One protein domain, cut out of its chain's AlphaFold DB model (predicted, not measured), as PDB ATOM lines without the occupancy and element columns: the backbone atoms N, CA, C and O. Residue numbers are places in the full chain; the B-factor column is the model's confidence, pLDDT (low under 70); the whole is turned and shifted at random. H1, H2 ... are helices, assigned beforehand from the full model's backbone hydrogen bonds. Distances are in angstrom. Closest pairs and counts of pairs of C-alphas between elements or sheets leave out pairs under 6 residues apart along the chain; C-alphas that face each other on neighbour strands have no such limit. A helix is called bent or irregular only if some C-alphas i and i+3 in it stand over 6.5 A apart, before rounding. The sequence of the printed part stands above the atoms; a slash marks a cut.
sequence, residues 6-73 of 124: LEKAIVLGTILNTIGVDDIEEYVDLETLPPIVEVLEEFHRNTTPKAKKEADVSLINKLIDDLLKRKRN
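What this domain is: This is residues 6 to 73 of the 124 residues of an uncharacterized protein of Bacillus sp. 007/AIA-02/001 (UniProt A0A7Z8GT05). Two long helices, H4 and H3, make an open V whose arms are joined by the tight link of residues 47 to 48, and H1 sits between the arms, reaching both. The far part of H4, residues 61 to 72, sticks out as a free arm, while tiny H2 lies beyond the other end of H1. The printed part has 68 residues with four named helices, H1 to H4 in chain order, and no named strand; its class is all helix. It is loose, with a radius of gyration of the C-alphas of 14.5 A, and flat, spanning 41 by 30 by 15 A.

How they stand to each other: H4, residues 49 to 72, has a kink of 33 degrees near residue 66. H1, residues 6 to 19, touches H4 about perpendicular, at 82 degrees, through residues 6 to 10 of H1 and 55 to 59 of H4; the closest C-alphas, of Glu 7 and Leu 59, are 6.1 A apart. H3, residues 30 to 46, touches H1 with residues 40 to 43 alone, at a steep tilt of 54 degrees, opposite ways; the closest C-alphas, of Ala 9 and Leu 40, are 5.9 A apart. H3 and H4 are apart. H2, residues 21 to 24, is close to H1 but not clearly touching, with the closest C-alphas, of Leu 16 and Ile 24, 7.2 A apart. H2 is apart from H3 and H4. Every O i to N i+4 pair is within hydrogen-bond range in H1, against 11 of 13 in H3 and 18 of 20 in H4; H2 is too short for such a pair.

Where its parts are: H4 is 33.1 A long, from C-alpha 49 at (-6.007, 20.159, 6.481) to C-alpha 72 at (-36.128, 23.164, 19.770). H3 is 25.2 A long and H1 20.2 A, beginning at C-alpha 6 at (-10.004, 29.260, 14.169); H2 is 5.4 A. H3 and H4 are only just irregular: C-alphas 31 and 34 are 6.8 A apart, and C-alphas 67 and 70 are 6.9 A apart.

The domain as a whole: The two C-alphas farthest apart, of Glu 31 and Arg 72, are 41.5 A apart. The printed part has no cut, and its three links are tight. Mean pLDDT of the printed part is 87.3, with residues 21 to 22 and 70 to 73 under 70.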
ATOM      1  N   LEU A   6     -10.064  29.851  15.508       94.50
ATOM      2  CA  LEU A   6     -10.004  29.260  14.169       94.50
ATOM      3  C   LEU A   6     -11.374  29.292  13.474       94.50
ATOM      4  O   LEU A   6     -11.467  29.680  12.318       94.50
ATOM      5  N   GLU A   7     -12.450  28.963  14.187       96.00
ATOM      6  CA  GLU A   7     -13.812  29.040  13.637       96.00
ATOM      7  C   GLU A   7     -14.201  30.476  13.259       96.00
ATOM      8  O   GLU A   7     -14.780  30.699  12.200       96.00
ATOM      9  N   LYS A   8     -13.842  31.469  14.084       95.38
ATOM     10  CA  LYS A   8     -14.045  32.890  13.756       95.38
ATOM     11  C   LYS A   8     -13.249  33.306  12.518       95.38
ATOM     12  O   LYS A   8     -13.793  34.007  11.671       95.38
ATOM     13  N   ALA A   9     -12.000  32.852  12.400       94.25
ATOM     14  CA  ALA A   9     -11.158  33.099  11.233       94.25
ATOM     15  C   ALA A   9     -11.763  32.491   9.954       94.25
ATOM     16  O   ALA A   9     -11.821  33.159   8.926       94.25
ATOM     17  N   ILE A  10     -12.288  31.262  10.030       93.56
ATOM     18  CA  ILE A  10     -12.971  30.590   8.913       93.56
ATOM     19  C   ILE A  10     -14.210  31.378   8.465       93.56
ATOM     20  O   ILE A  10     -14.391  31.608   7.267       93.56
ATOM     21  N   VAL A  11     -15.050  31.818   9.410       94.62
ATOM     22  CA  VAL A  11     -16.241  32.628   9.105       94.62
ATOM     23  C   VAL A  11     -15.840  33.931   8.425       94.62
ATOM     24  O   VAL A  11     -16.367  34.256   7.364       94.62
ATOM     25  N   LEU A  12     -14.885  34.656   9.010       91.38
ATOM     26  CA  LEU A  12     -14.467  35.948   8.488       91.38
ATOM     27  C   LEU A  12     -13.845  35.822   7.094       91.38
ATOM     28  O   LEU A  12     -14.275  36.522   6.186       91.38
ATOM     29  N   GLY A  13     -12.914  34.885   6.895       89.56
ATOM     30  CA  GLY A  13     -12.298  34.650   5.587       89.56
ATOM     31  C   GLY A  13     -13.323  34.293   4.505       89.56
ATOM     32  O   GLY A  13     -13.207  34.744   3.369       89.56
ATOM     33  N   THR A  14     -14.373  33.548   4.866       90.00
ATOM     34  CA  THR A  14     -15.475  33.218   3.947       90.00
ATOM     35  C   THR A  14     -16.294  34.453   3.562       90.00
ATOM     36  O   THR A  14     -16.608  34.635   2.386       90.00
ATOM     37  N   ILE A  15     -16.631  35.313   4.531       88.69
ATOM     38  CA  ILE A  15     -17.393  36.551   4.298       88.69
ATOM     39  C   ILE A  15     -16.591  37.527   3.432       88.69
ATOM     40  O   ILE A  15     -17.123  38.015   2.440       88.69
ATOM     41  N   LEU A  16     -15.309  37.747   3.753       84.88
ATOM     42  CA  LEU A  16     -14.416  38.608   2.968       84.88
ATOM     43  C   LEU A  16     -14.334  38.135   1.509       84.88
ATOM     44  O   LEU A  16     -14.491  38.926   0.586       84.88
ATOM     45  N   ASN A  17     -14.180  36.824   1.296       83.00
ATOM     46  CA  ASN A  17     -14.144  36.242  -0.047       83.00
ATOM     47  C   ASN A  17     -15.489  36.341  -0.797       83.00
ATOM     48  O   ASN A  17     -15.509  36.237  -2.018       83.00
ATOM     49  N   THR A  18     -16.609  36.498  -0.084       86.38
ATOM     50  CA  THR A  18     -17.950  36.616  -0.685       86.38
ATOM     51  C   THR A  18     -18.272  38.051  -1.095       86.38
ATOM     52  O   THR A  18     -18.857  38.248  -2.154       86.38
ATOM     53  N   ILE A  19     -17.917  39.031  -0.259       81.69
ATOM     54  CA  ILE A  19     -18.144  40.459  -0.537       81.69
ATOM     55  C   ILE A  19     -17.186  40.949  -1.631       81.69
ATOM     56  O   ILE A  19     -17.554  41.805  -2.419       81.69
ATOM     57  N   GLY A  20     -15.997  40.350  -1.742       70.50
ATOM     58  CA  GLY A  20     -14.958  40.854  -2.633       70.50
ATOM     59  C   GLY A  20     -14.184  41.997  -1.976       70.50
ATOM     60  O   GLY A  20     -14.653  42.636  -1.037       70.50
ATOM     61  N   VAL A  21     -12.949  42.205  -2.428       64.44
ATOM     62  CA  VAL A  21     -12.023  43.167  -1.806       64.44
ATOM     63  C   VAL A  21     -12.433  44.610  -2.105       64.44
ATOM     64  O   VAL A  21     -12.268  45.460  -1.245       64.44
ATOM     65  N   ASP A  22     -13.018  44.867  -3.275       69.50
ATOM     66  CA  ASP A  22     -13.368  46.227  -3.704       69.50
ATOM     67  C   ASP A  22     -14.601  46.774  -2.964       69.50
ATOM     68  O   ASP A  22     -14.672  47.961  -2.663       69.50
ATOM     69  N   ASP A  23     -15.546  45.899  -2.603       77.38
ATOM     70  CA  ASP A  23     -16.779  46.300  -1.919       77.38
ATOM     71  C   ASP A  23     -16.613  46.333  -0.390       77.38
ATOM     72  O   ASP A  23     -17.422  46.943   0.305       77.38
ATOM     73  N   ILE A  24     -15.579  45.690   0.176       80.06
ATOM     74  CA  ILE A  24     -15.405  45.608   1.636       80.06
ATOM     75  C   ILE A  24     -15.087  46.976   2.259       80.06
ATOM     76  O   ILE A  24     -15.456  47.219   3.410       80.06
ATOM     77  N   GLU A  25     -14.437  47.865   1.503       76.19
ATOM     78  CA  GLU A  25     -13.970  49.180   1.962       76.19
ATOM     79  C   GLU A  25     -15.121  50.079   2.445       76.19
ATOM     80  O   GLU A  25     -14.928  50.940   3.301       76.19
ATOM     81  N   GLU A  26     -16.341  49.846   1.948       81.69
ATOM     82  CA  GLU A  26     -17.546  50.576   2.357       81.69
ATOM     83  C   GLU A  26     -18.091  50.134   3.728       81.69
ATOM     84  O   GLU A  26     -18.861  50.864   4.358       81.69
ATOM     85  N   TYR A  27     -17.714  48.942   4.204       80.31
ATOM     86  CA  TYR A  27     -18.318  48.298   5.378       80.31
ATOM     87  C   TYR A  27     -17.363  48.130   6.558       80.31
ATOM     88  O   TYR A  27     -17.826  47.913   7.683       80.31
ATOM     89  N   VAL A  28     -16.049  48.190   6.328       83.25
ATOM     90  CA  VAL A  28     -15.038  47.992   7.371       83.25
ATOM     91  C   VAL A  28     -13.947  49.049   7.307       83.25
ATOM     92  O   VAL A  28     -13.620  49.574   6.250       83.25
ATOM     93  N   ASP A  29     -13.360  49.342   8.465       85.38
ATOM     94  CA  ASP A  29     -12.217  50.241   8.558       85.38
ATOM     95  C   ASP A  29     -11.006  49.634   7.835       85.38
ATOM     96  O   ASP A  29     -10.495  48.576   8.226       85.38
ATOM     97  N   LEU A  30     -10.542  50.323   6.792       82.56
ATOM     98  CA  LEU A  30      -9.394  49.933   5.980       82.56
ATOM     99  C   LEU A  30      -8.123  49.739   6.808       82.56
ATOM    100  O   LEU A  30      -7.317  48.870   6.480       82.56
ATOM    101  N   GLU A  31      -7.949  50.477   7.906       86.25
ATOM    102  CA  GLU A  31      -6.781  50.324   8.779       86.25
ATOM    103  C   GLU A  31      -6.769  48.963   9.495       86.25
ATOM    104  O   GLU A  31      -5.714  48.460   9.887       86.25
ATOM    105  N   THR A  32      -7.933  48.318   9.621       86.00
ATOM    106  CA  THR A  32      -8.076  47.006  10.267       86.00
ATOM    107  C   THR A  32      -7.897  45.828   9.308       86.00
ATOM    108  O   THR A  32      -7.671  44.704   9.768       86.00
ATOM    109  N   LEU A  33      -7.940  46.068   7.989       84.94
ATOM    110  CA  LEU A  33      -7.827  45.025   6.965       84.94
ATOM    111  C   LEU A  33      -6.436  44.369   6.903       84.94
ATOM    112  O   LEU A  33      -6.372  43.138   6.934       84.94
ATOM    113  N   PRO A  34      -5.311  45.110   6.860       87.81
ATOM    114  CA  PRO A  34      -3.999  44.470   6.818       87.81
ATOM    115  C   PRO A  34      -3.732  43.583   8.046       87.81
ATOM    116  O   PRO A  34      -3.404  42.409   7.858       87.81
ATOM    117  N   PRO A  35      -3.967  44.048   9.295       90.56
ATOM    118  CA  PRO A  35      -3.777  43.205  10.474       90.56
ATOM    119  C   PRO A  35      -4.648  41.946  10.472       90.56
ATOM    120  O   PRO A  35      -4.200  40.880  10.897       90.56
ATOM    121  N   ILE A  36      -5.902  42.032  10.010       89.44
ATOM    122  CA  ILE A  36      -6.778  40.857  10.012       89.44
ATOM    123  C   ILE A  36      -6.386  39.852   8.929       89.44
ATOM    124  O   ILE A  36      -6.447  38.651   9.186       89.44
ATOM    125  N   VAL A  37      -5.923  40.307   7.760       87.88
ATOM    126  CA  VAL A  37      -5.386  39.428   6.710       87.88
ATOM    127  C   VAL A  37      -4.170  38.660   7.226       87.88
ATOM    128  O   VAL A  37      -4.125  37.440   7.066       87.88
ATOM    129  N   GLU A  38      -3.245  39.321   7.928       90.62
ATOM    130  CA  GLU A  38      -2.087  38.654   8.545       90.62
ATOM    131  C   GLU A  38      -2.511  37.551   9.525       90.62
ATOM    132  O   GLU A  38      -2.005  36.427   9.465       90.62
ATOM    133  N   VAL A  39      -3.494  37.831  10.386       91.31
ATOM    134  CA  VAL A  39      -4.038  36.840  11.328       91.31
ATOM    135  C   VAL A  39      -4.686  35.661  10.592       91.31
ATOM    136  O   VAL A  39      -4.504  34.506  10.982       91.31
ATOM    137  N   LEU A  40      -5.449  35.916   9.524       91.38
ATOM    138  CA  LEU A  40      -6.078  34.859   8.726       91.38
ATOM    139  C   LEU A  40      -5.034  33.983   8.018       91.38
ATOM    140  O   LEU A  40      -5.177  32.757   7.999       91.38
ATOM    141  N   GLU A  41      -3.972  34.585   7.482       90.56
ATOM    142  CA  GLU A  41      -2.848  33.854   6.897       90.56
ATOM    143  C   GLU A  41      -2.107  33.008   7.935       90.56
ATOM    144  O   GLU A  41      -1.757  31.862   7.649       90.56
ATOM    145  N   GLU A  42      -1.892  33.529   9.143       93.06
ATOM    146  CA  GLU A  42      -1.288  32.772  10.240       93.06
ATOM    147  C   GLU A  42      -2.115  31.518  10.556       93.06
ATOM    148  O   GLU A  42      -1.574  30.409  10.615       93.06
ATOM    149  N   PHE A  43      -3.440  31.659  10.682       91.94
ATOM    150  CA  PHE A  43      -4.329  30.509  10.853       91.94
ATOM    151  C   PHE A  43      -4.235  29.540   9.678       91.94
ATOM    152  O   PHE A  43      -4.206  28.331   9.900       91.94
ATOM    153  N   HIS A  44      -4.156  30.035   8.444       87.62
ATOM    154  CA  HIS A  44      -4.031  29.185   7.264       87.62
ATOM    155  C   HIS A  44      -2.730  28.368   7.269       87.62
ATOM    156  O   HIS A  44      -2.764  27.167   7.009       87.62
ATOM    157  N   ARG A  45      -1.597  28.992   7.607       91.00
ATOM    158  CA  ARG A  45      -0.273  28.345   7.639       91.00
ATOM    159  C   ARG A  45      -0.144  27.341   8.783       91.00
ATOM    160  O   ARG A  45       0.422  26.267   8.594       91.00
ATOM    161  N   ASN A  46      -0.675  27.677   9.957       92.94
ATOM    162  CA  ASN A  46      -0.514  26.874  11.173       92.94
ATOM    163  C   ASN A  46      -1.554  25.748  11.304       92.94
ATOM    164  O   ASN A  46      -1.401  24.857  12.143       92.94
ATOM    165  N   THR A  47      -2.612  25.761  10.490       94.19
ATOM    166  CA  THR A  47      -3.691  24.771  10.569       94.19
ATOM    167  C   THR A  47      -3.499  23.670   9.533       94.19
ATOM    168  O   THR A  47      -3.503  23.903   8.329       94.19
ATOM    169  N   THR A  48      -3.406  22.423   9.995       95.62
ATOM    170  CA  THR A  48      -3.365  21.267   9.087       95.62
ATOM    171  C   THR A  48      -4.711  21.065   8.374       95.62
ATOM    172  O   THR A  48      -5.759  21.377   8.950       95.62
ATOM    173  N   PRO A  49      -4.748  20.451   7.175       94.38
ATOM    174  CA  PRO A  49      -6.007  20.159   6.481       94.38
ATOM    175  C   PRO A  49      -7.004  19.352   7.326       94.38
ATOM    176  O   PRO A  49      -8.211  19.577   7.259       94.38
ATOM    177  N   LYS A  50      -6.497  18.434   8.163       96.06
ATOM    178  CA  LYS A  50      -7.316  17.652   9.094       96.06
ATOM    179  C   LYS A  50      -7.942  18.537  10.176       96.06
ATOM    180  O   LYS A  50      -9.154  18.484  10.358       96.06
ATOM    181  N   ALA A  51      -7.139  19.369  10.840       94.31
ATOM    182  CA  ALA A  51      -7.623  20.277  11.883       94.31
ATOM    183  C   ALA A  51      -8.623  21.302  11.328       94.31
ATOM    184  O   ALA A  51      -9.632  21.587  11.967       94.31
ATOM    185  N   LYS A  52      -8.391  21.800  10.105       94.00
ATOM    186  CA  LYS A  52      -9.344  22.671   9.409       94.00
ATOM    187  C   LYS A  52     -10.682  21.963   9.197       94.00
ATOM    188  O   LYS A  52     -11.709  22.501   9.583       94.00
ATOM    189  N   LYS A  53     -10.669  20.736   8.667       96.38
ATOM    190  CA  LYS A  53     -11.892  19.945   8.459       96.38
ATOM    191  C   LYS A  53     -12.663  19.712   9.763       96.38
ATOM    192  O   LYS A  53     -13.887  19.791   9.772       96.38
ATOM    193  N   GLU A  54     -11.967  19.418  10.857       97.19
ATOM    194  CA  GLU A  54     -12.588  19.249  12.178       97.19
ATOM    195  C   GLU A  54     -13.225  20.556  12.677       97.19
ATOM    196  O   GLU A  54     -14.353  20.538  13.173       97.19
ATOM    197  N   ALA A  55     -12.544  21.691  12.488       96.44
ATOM    198  CA  ALA A  55     -13.077  23.010  12.814       96.44
ATOM    199  C   ALA A  55     -14.290  23.382  11.946       96.44
ATOM    200  O   ALA A  55     -15.275  23.874  12.485       96.44
ATOM    201  N   ASP A  56     -14.263  23.086  10.643       96.56
ATOM    202  CA  ASP A  56     -15.389  23.311   9.727       96.56
ATOM    203  C   ASP A  56     -16.623  22.508  10.165       96.56
ATOM    204  O   ASP A  56     -17.720  23.053  10.282       96.56
ATOM    205  N   VAL A  57     -16.453  21.218  10.478       97.69
ATOM    206  CA  VAL A  57     -17.550  20.366  10.971       97.69
ATOM    207  C   VAL A  57     -18.090  20.880  12.309       97.69
ATOM    208  O   VAL A  57     -19.307  20.932  12.501       97.69
ATOM    209  N   SER A  58     -17.212  21.284  13.233       97.69
ATOM    210  CA  SER A  58     -17.628  21.855  14.521       97.69
ATOM    211  C   SER A  58     -18.412  23.155  14.335       97.69
ATOM    212  O   SER A  58     -19.491  23.307  14.908       97.69
ATOM    213  N   LEU A  59     -17.920  24.053  13.479       97.62
ATOM    214  CA  LEU A  59     -18.568  25.312  13.132       97.62
ATOM    215  C   LEU A  59     -19.958  25.080  12.530       97.62
ATOM    216  O   LEU A  59     -20.919  25.693  12.989       97.62
ATOM    217  N   ILE A  60     -20.082  24.173  11.555       96.69
ATOM    218  CA  ILE A  60     -21.361  23.831  10.915       96.69
ATOM    219  C   ILE A  60     -22.370  23.349  11.959       96.69
ATOM    220  O   ILE A  60     -23.479  23.877  12.018       96.69
ATOM    221  N   ASN A  61     -21.987  22.397  12.813       95.50
ATOM    222  CA  ASN A  61     -22.884  21.873  13.843       95.50
ATOM    223  C   ASN A  61     -23.326  22.968  14.816       95.50
ATOM    224  O   ASN A  61     -24.511  23.088  15.109       95.50
ATOM    225  N   LYS A  62     -22.398  23.821  15.259       95.25
ATOM    226  CA  LYS A  62     -22.717  24.933  16.154       95.25
ATOM    227  C   LYS A  62     -23.663  25.949  15.504       95.25
ATOM    228  O   LYS A  62     -24.589  26.410  16.171       95.25
ATOM    229  N   LEU A  63     -23.459  26.278  14.225       94.81
ATOM    230  CA  LEU A  63     -24.324  27.190  13.468       94.81
ATOM    231  C   LEU A  63     -25.720  26.602  13.268       94.81
ATOM    232  O   LEU A  63     -26.707  27.280  13.549       94.81
ATOM    233  N   ILE A  64     -25.810  25.339  12.837       92.44
ATOM    234  CA  ILE A  64     -27.077  24.605  12.741       92.44
ATOM    235  C   ILE A  64     -27.773  24.627  14.097       92.44
ATOM    236  O   ILE A  64     -28.956  24.960  14.181       92.44
ATOM    237  N   ASP A  65     -27.040  24.328  15.166       89.25
ATOM    238  CA  ASP A  65     -27.630  24.247  16.484       89.25
ATOM    239  C   ASP A  65     -28.199  25.581  16.949       89.25
ATOM    240  O   ASP A  65     -29.315  25.619  17.468       89.25
ATOM    241  N   ASP A  66     -27.452  26.666  16.749       90.19
ATOM    242  CA  ASP A  66     -27.846  28.013  17.146       90.19
ATOM    243  C   ASP A  66     -29.031  28.532  16.317       90.19
ATOM    244  O   ASP A  66     -29.991  29.051  16.886       90.19
ATOM    245  N   LEU A  67     -29.035  28.292  15.000       88.31
ATOM    246  CA  LEU A  67     -30.151  28.647  14.114       88.31
ATOM    247  C   LEU A  67     -31.421  27.841  14.429       88.31
ATOM    248  O   LEU A  67     -32.532  28.368  14.354       88.31
ATOM    249  N   LEU A  68     -31.275  26.572  14.824       85.94
ATOM    250  CA  LEU A  68     -32.395  25.694  15.172       85.94
ATOM    251  C   LEU A  68     -32.830  25.782  16.641       85.94
ATOM    252  O   LEU A  68     -33.882  25.237  16.980       85.94
ATOM    253  N   LYS A  69     -32.106  26.482  17.527       76.75
ATOM    254  CA  LYS A  69     -32.518  26.661  18.937       76.75
ATOM    255  C   LYS A  69     -33.921  27.243  19.074       76.75
ATOM    256  O   LYS A  69     -34.671  26.790  19.930       76.75
ATOM    257  N   ARG A  70     -34.320  28.165  18.191       60.81
ATOM    258  CA  ARG A  70     -35.688  28.721  18.184       60.81
ATOM    259  C   ARG A  70     -36.774  27.685  17.874       60.81
ATOM    260  O   ARG A  70     -37.922  27.903  18.238       60.81
ATOM    261  N   LYS A  71     -36.430  26.581  17.200       60.25
ATOM    262  CA  LYS A  71     -37.360  25.474  16.924       60.25
ATOM    263  C   LYS A  71     -37.389  24.437  18.047       60.25
ATOM    264  O   LYS A  71     -38.441  23.865  18.283       60.25
ATOM    265  N   ARG A  72     -36.255  24.192  18.716       58.41
ATOM    266  CA  ARG A  72     -36.128  23.164  19.770       58.41
ATOM    267  C   ARG A  72     -36.538  23.654  21.161       58.41
ATOM    268  O   ARG A  72     -37.085  22.881  21.931       58.41
ATOM    269  N   ASN A  73     -36.354  24.941  21.448       57.47
ATOM    270  CA  ASN A  73     -36.742  25.557  22.717       57.47
ATOM    271  C   ASN A  73     -38.021  26.386  22.549       57.47
ATOM    272  O   ASN A  73     -38.077  27.534  22.988       57.47
TER     273      ASN A  73